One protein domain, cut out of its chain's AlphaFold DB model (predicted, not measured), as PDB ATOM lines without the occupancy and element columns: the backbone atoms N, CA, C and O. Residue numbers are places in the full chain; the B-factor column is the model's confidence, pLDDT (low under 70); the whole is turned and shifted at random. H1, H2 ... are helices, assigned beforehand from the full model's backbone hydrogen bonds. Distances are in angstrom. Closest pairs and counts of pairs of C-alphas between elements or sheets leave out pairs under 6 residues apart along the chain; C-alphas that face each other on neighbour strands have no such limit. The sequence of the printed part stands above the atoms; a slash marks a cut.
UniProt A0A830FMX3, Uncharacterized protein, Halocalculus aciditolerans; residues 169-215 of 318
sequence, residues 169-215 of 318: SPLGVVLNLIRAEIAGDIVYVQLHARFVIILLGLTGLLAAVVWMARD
ATOM      1  N   SER A 169     267.455 262.169 392.123       47.91
ATOM      2  CA  SER A 169     267.535 260.772 391.684       47.91
ATOM      3  C   SER A 169     266.161 260.261 391.256       47.91
ATOM      4  O   SER A 169     265.174 260.761 391.783       47.91
ATOM      5  N   PRO A 170     265.997 259.260 390.374       46.78
ATOM      6  CA  PRO A 170     264.666 258.800 390.001       46.78
ATOM      7  C   PRO A 170     263.999 258.153 391.219       46.78
ATOM      8  O   PRO A 170     262.813 258.357 391.446       46.78
ATOM      9  N   LEU A 171     264.780 257.498 392.095       40.22
ATOM     10  CA  LEU A 171     264.307 257.113 393.425       40.22
ATOM     11  C   LEU A 171     264.074 258.312 394.341       40.22
ATOM     12  O   LEU A 171     263.172 258.248 395.148       40.22
ATOM     13  N   GLY A 172     264.816 259.409 394.240       45.81
ATOM     14  CA  GLY A 172     264.572 260.649 394.978       45.81
ATOM     15  C   GLY A 172     263.293 261.351 394.533       45.81
ATOM     16  O   GLY A 172     262.564 261.846 395.377       45.81
ATOM     17  N   VAL A 173     262.960 261.326 393.243       51.72
ATOM     18  CA  VAL A 173     261.673 261.765 392.695       51.72
ATOM     19  C   VAL A 173     260.573 260.840 393.193       51.72
ATOM     20  O   VAL A 173     259.607 261.326 393.759       51.72
ATOM     21  N   VAL A 174     260.738 259.517 393.091       44.69
ATOM     22  CA  VAL A 174     259.763 258.541 393.608       44.69
ATOM     23  C   VAL A 174     259.589 258.670 395.125       44.69
ATOM     24  O   VAL A 174     258.466 258.687 395.608       44.69
ATOM     25  N   LEU A 175     260.665 258.835 395.891       47.06
ATOM     26  CA  LEU A 175     260.636 259.017 397.341       47.06
ATOM     27  C   LEU A 175     260.098 260.391 397.731       47.06
ATOM     28  O   LEU A 175     259.435 260.483 398.754       47.06
ATOM     29  N   ASN A 176     260.339 261.446 396.952       52.72
ATOM     30  CA  ASN A 176     259.738 262.760 397.175       52.72
ATOM     31  C   ASN A 176     258.257 262.764 396.802       52.72
ATOM     32  O   ASN A 176     257.487 263.397 397.508       52.72
ATOM     33  N   LEU A 177     257.840 262.025 395.770       50.88
ATOM     34  CA  LEU A 177     256.432 261.781 395.461       50.88
ATOM     35  C   LEU A 177     255.780 261.009 396.606       50.88
ATOM     36  O   LEU A 177     254.809 261.487 397.166       50.88
ATOM     37  N   ILE A 178     256.375 259.897 397.047       48.22
ATOM     38  CA  ILE A 178     255.895 259.120 398.198       48.22
ATOM     39  C   ILE A 178     255.851 259.987 399.463       48.22
ATOM     40  O   ILE A 178     254.859 259.970 400.177       48.22
ATOM     41  N   ARG A 179     256.887 260.786 399.747       54.56
ATOM     42  CA  ARG A 179     256.911 261.704 400.898       54.56
ATOM     43  C   ARG A 179     255.887 262.824 400.766       54.56
ATOM     44  O   ARG A 179     255.324 263.206 401.781       54.56
ATOM     45  N   ALA A 180     255.649 263.346 399.567       59.78
ATOM     46  CA  ALA A 180     254.640 264.369 399.314       59.78
ATOM     47  C   ALA A 180     253.222 263.800 399.433       59.78
ATOM     48  O   ALA A 180     252.367 264.483 399.988       59.78
ATOM     49  N   GLU A 181     252.983 262.557 399.000       57.84
ATOM     50  CA  GLU A 181     251.723 261.851 399.267       57.84
ATOM     51  C   GLU A 181     251.551 261.619 400.765       57.84
ATOM     52  O   GLU A 181     250.555 262.046 401.328       57.84
ATOM     53  N   ILE A 182     252.557 261.063 401.446       56.16
ATOM     54  CA  ILE A 182     252.495 260.813 402.892       56.16
ATOM     55  C   ILE A 182     252.295 262.123 403.669       56.16
ATOM     56  O   ILE A 182     251.491 262.175 404.595       56.16
ATOM     57  N   ALA A 183     253.004 263.198 403.316       66.75
ATOM     58  CA  ALA A 183     252.837 264.503 403.952       66.75
ATOM     59  C   ALA A 183     251.459 265.109 403.648       66.75
ATOM     60  O   ALA A 183     250.834 265.676 404.546       66.75
ATOM     61  N   GLY A 184     250.967 264.951 402.416       65.50
ATOM     62  CA  GLY A 184     249.615 265.324 402.013       65.50
ATOM     63  C   GLY A 184     248.552 264.570 402.808       65.50
ATOM     64  O   GLY A 184     247.617 265.192 403.305       65.50
ATOM     65  N   ASP A 185     248.743 263.269 403.017       62.91
ATOM     66  CA  ASP A 185     247.867 262.408 403.807       62.91
ATOM     67  C   ASP A 185     247.901 262.773 405.291       62.91
ATOM     68  O   ASP A 185     246.854 262.823 405.931       62.91
ATOM     69  N   ILE A 186     249.070 263.108 405.847       68.75
ATOM     70  CA  ILE A 186     249.199 263.568 407.239       68.75
ATOM     71  C   ILE A 186     248.462 264.898 407.443       68.75
ATOM     72  O   ILE A 186     247.692 265.033 408.396       68.75
ATOM     73  N   VAL A 187     248.654 265.873 406.550       73.38
ATOM     74  CA  VAL A 187     247.939 267.162 406.606       73.38
ATOM     75  C   VAL A 187     246.437 266.951 406.398       73.38
ATOM     76  O   VAL A 187     245.619 267.534 407.111       73.38
ATOM     77  N   TYR A 188     246.055 266.067 405.476       69.81
ATOM     78  CA  TYR A 188     244.665 265.702 405.230       69.81
ATOM     79  C   TYR A 188     244.008 265.069 406.465       69.81
ATOM     80  O   TYR A 188     242.919 265.490 406.857       69.81
ATOM     81  N   VAL A 189     244.690 264.129 407.126       69.31
ATOM     82  CA  VAL A 189     244.273 263.481 408.381       69.31
ATOM     83  C   VAL A 189     244.085 264.502 409.502       69.31
ATOM     84  O   VAL A 189     243.107 264.416 410.244       69.31
ATOM     85  N   GLN A 190     244.975 265.491 409.608       72.69
ATOM     86  CA  GLN A 190     244.852 266.565 410.597       72.69
ATOM     87  C   GLN A 190     243.641 267.469 410.322       72.69
ATOM     88  O   GLN A 190     242.910 267.814 411.251       72.69
ATOM     89  N   LEU A 191     243.383 267.806 409.055       74.75
ATOM     90  CA  LEU A 191     242.240 268.634 408.648       74.75
ATOM     91  C   LEU A 191     240.898 267.881 408.721       74.75
ATOM     92  O   LEU A 191     239.860 268.491 408.974       74.75
ATOM     93  N   HIS A 192     240.918 266.555 408.561       78.50
ATOM     94  CA  HIS A 192     239.734 265.692 408.517       78.50
ATOM     95  C   HIS A 192     239.707 264.687 409.676       78.50
ATOM     96  O   HIS A 192     239.238 263.558 409.526       78.50
ATOM     97  N   ALA A 193     240.143 265.106 410.870       77.44
ATOM     98  CA  ALA A 193     240.190 264.259 412.065       77.44
ATOM     99  C   ALA A 193     238.855 263.540 412.362       77.44
ATOM    100  O   ALA A 193     238.842 262.394 412.807       77.44
ATOM    101  N   ARG A 194     237.713 264.172 412.043       80.62
ATOM    102  CA  ARG A 194     236.373 263.561 412.165       80.62
ATOM    103  C   ARG A 194     236.212 262.313 411.291       80.62
ATOM    104  O   ARG A 194     235.648 261.326 411.750       80.62
ATOM    105  N   PHE A 195     236.720 262.342 410.060       76.31
ATOM    106  CA  PHE A 195     236.663 261.207 409.140       76.31
ATOM    107  C   PHE A 195     237.528 260.045 409.640       76.31
ATOM    108  O   PHE A 195     237.094 258.896 409.625       76.31
ATOM    109  N   VAL A 196     238.709 260.355 410.177       76.00
ATOM    110  CA  VAL A 196     239.618 259.358 410.762       76.00
ATOM    111  C   VAL A 196     238.991 258.677 411.976       76.00
ATOM    112  O   VAL A 196     239.046 257.455 412.087       76.00
ATOM    113  N   ILE A 197     238.324 259.435 412.852       83.19
ATOM    114  CA  ILE A 197     237.594 258.873 413.998       83.19
ATOM    115  C   ILE A 197     236.471 257.939 413.529       83.19
ATOM    116  O   ILE A 197     236.325 256.842 414.070       83.19
ATOM    117  N   ILE A 198     235.703 258.333 412.506       85.19
ATOM    118  CA  ILE A 198     234.649 257.484 411.928       85.19
ATOM    119  C   ILE A 198     235.251 256.197 411.351       85.19
ATOM    120  O   ILE A 198     234.742 255.113 411.627       85.19
ATOM    121  N   LEU A 199     236.354 256.289 410.605       80.00
ATOM    122  CA  LEU A 199     237.026 255.133 410.011       80.00
ATOM    123  C   LEU A 199     237.573 254.169 411.075       80.00
ATOM    124  O   LEU A 199     237.388 252.955 410.961       80.00
ATOM    125  N   LEU A 200     238.199 254.694 412.132       82.31
ATOM    126  CA  LEU A 200     238.655 253.898 413.275       82.31
ATOM    127  C   LEU A 200     237.476 253.226 413.986       82.31
ATOM    128  O   LEU A 200     237.560 252.045 414.322       82.31
ATOM    129  N   GLY A 201     236.359 253.939 414.151       89.94
ATOM    130  CA  GLY A 201     235.120 253.389 414.697       89.94
ATOM    131  C   GLY A 201     234.552 252.252 413.845       89.94
ATOM    132  O   GLY A 201     234.234 251.191 414.376       89.94
ATOM    133  N   LEU A 202     234.491 252.427 412.521       86.31
ATOM    134  CA  LEU A 202     234.051 251.391 411.580       86.31
ATOM    135  C   LEU A 202     234.985 250.176 411.582       86.31
ATOM    136  O   LEU A 202     234.517 249.041 411.540       86.31
ATOM    137  N   THR A 203     236.295 250.402 411.678       79.25
ATOM    138  CA  THR A 203     237.294 249.326 411.760       79.25
ATOM    139  C   THR A 203     237.160 248.557 413.072       79.25
ATOM    140  O   THR A 203     237.158 247.327 413.071       79.25
ATOM    141  N   GLY A 204     236.979 249.267 414.188       88.44
ATOM    142  CA  GLY A 204     236.702 248.668 415.492       88.44
ATOM    143  C   GLY A 204     235.392 247.878 415.500       88.44
ATOM    144  O   GLY A 204     235.356 246.760 416.006       88.44
ATOM    145  N   LEU A 205     234.337 248.407 414.870       92.19
ATOM    146  CA  LEU A 205     233.060 247.713 414.700       92.19
ATOM    147  C   LEU A 205     233.225 246.444 413.858       92.19
ATOM    148  O   LEU A 205     232.738 245.388 414.250       92.19
ATOM    149  N   LEU A 206     233.941 246.518 412.735       85.75
ATOM    150  CA  LEU A 206     234.233 245.356 411.900       85.75
ATOM    151  C   LEU A 206     235.018 244.299 412.685       85.75
ATOM    152  O   LEU A 206     234.664 243.124 412.648       85.75
ATOM    153  N   ALA A 207     236.043 244.710 413.435       84.06
ATOM    154  CA  ALA A 207     236.812 243.813 414.291       84.06
ATOM    155  C   ALA A 207     235.931 243.166 415.370       84.06
ATOM    156  O   ALA A 207     236.047 241.965 415.603       84.06
ATOM    157  N   ALA A 208     235.007 243.920 415.972       90.38
ATOM    158  CA  ALA A 208     234.036 243.396 416.928       90.38
ATOM    159  C   ALA A 208     233.076 242.386 416.278       90.38
ATOM    160  O   ALA A 208     232.856 241.315 416.835       90.38
ATOM    161  N   VAL A 209     232.565 242.670 415.074       89.31
ATOM    162  CA  VAL A 209     231.712 241.744 414.309       89.31
ATOM    163  C   VAL A 209     232.469 240.463 413.965       89.31
ATOM    164  O   VAL A 209     231.954 239.368 414.190       89.31
ATOM    165  N   VAL A 210     233.708 240.572 413.480       87.50
ATOM    166  CA  VAL A 210     234.572 239.416 413.188       87.50
ATOM    167  C   VAL A 210     234.860 238.619 414.460       87.50
ATOM    168  O   VAL A 210     234.807 237.390 414.444       87.50
ATOM    169  N   TRP A 211     235.119 239.303 415.576       89.75
ATOM    170  CA  TRP A 211     235.347 238.677 416.875       89.75
ATOM    171  C   TRP A 211     234.106 237.945 417.392       89.75
ATOM    172  O   TRP A 211     234.221 236.815 417.859       89.75
ATOM    173  N   MET A 212     232.917 238.537 417.275       91.38
ATOM    174  CA  MET A 212     231.651 237.890 417.635       91.38
ATOM    175  C   MET A 212     231.347 236.697 416.720       91.38
ATOM    176  O   MET A 212     230.869 235.667 417.184       91.38
ATOM    177  N   ALA A 213     231.683 236.800 415.434       89.12
ATOM    178  CA  ALA A 213     231.506 235.729 414.458       89.12
ATOM    179  C   ALA A 213     232.609 234.654 414.506       89.12
ATOM    180  O   ALA A 213     232.541 233.684 413.748       89.12
ATOM    181  N   ARG A 214     233.625 234.781 415.377       91.56
ATOM    182  CA  ARG A 214     234.828 233.925 415.369       91.56
ATOM    183  C   ARG A 214     234.515 232.431 415.449       91.56
ATOM    184  O   ARG A 214     235.160 231.639 414.765       91.56
ATOM    185  N   ASP A 215     233.534 232.045 416.265       90.44
ATOM    186  CA  ASP A 215     233.215 230.638 416.508       90.44
ATOM    187  C   ASP A 215     232.521 230.043 415.277       90.44
ATOM    188  O   ASP A 215     232.864 228.948 414.832       90.44
TER     189      ASP A 215
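This is residues 169 to 215 of the 318 residues of an uncharacterized protein of Halocalculus aciditolerans (UniProt A0A830FMX3). Two straight helices of nearly equal length, H1 and then H2, meet end to end at a tight turn and make an open V with a square corner. The arms of the V stick out with residues 169 to 187 and 198 to 215, and nothing fills the space between them. The printed part has 47 residues, all helix in class, with no named strand. It is extended, with a radius of gyration of the C-alphas of 16.8 A, and only just flat, spanning 52 by 26 by 6 A.

Start with H1, residues 170 to 191; a tight link, His 192, leads to H2, residues 193 to 212. Their lines are about perpendicular, at 90 degrees. Look at Val 189 and Val 196 for their closest C-alphas, 6.7 A apart; the helices are close but not clearly touching. In H1 and H2 every O i to N i+4 pair is within hydrogen-bond range.

Find C-alpha 170 at (264.666, 258.800, 390.001); from there H1 runs 30.8 A to C-alpha 191. H2 begins at C-alpha 193, (240.190, 264.259, 412.065), and runs 28.3 A to C-alpha 212 at (231.651, 237.890, 417.635).

The C-alphas of Ser 169 and Asp 215, the two farthest apart, are 52.0 A apart. The printed part has no cut. In the B-factor column, find pLDDT under 70 at residues 169 to 186 and 188 to 189; the mean is 58 for H1 and 85 for H2.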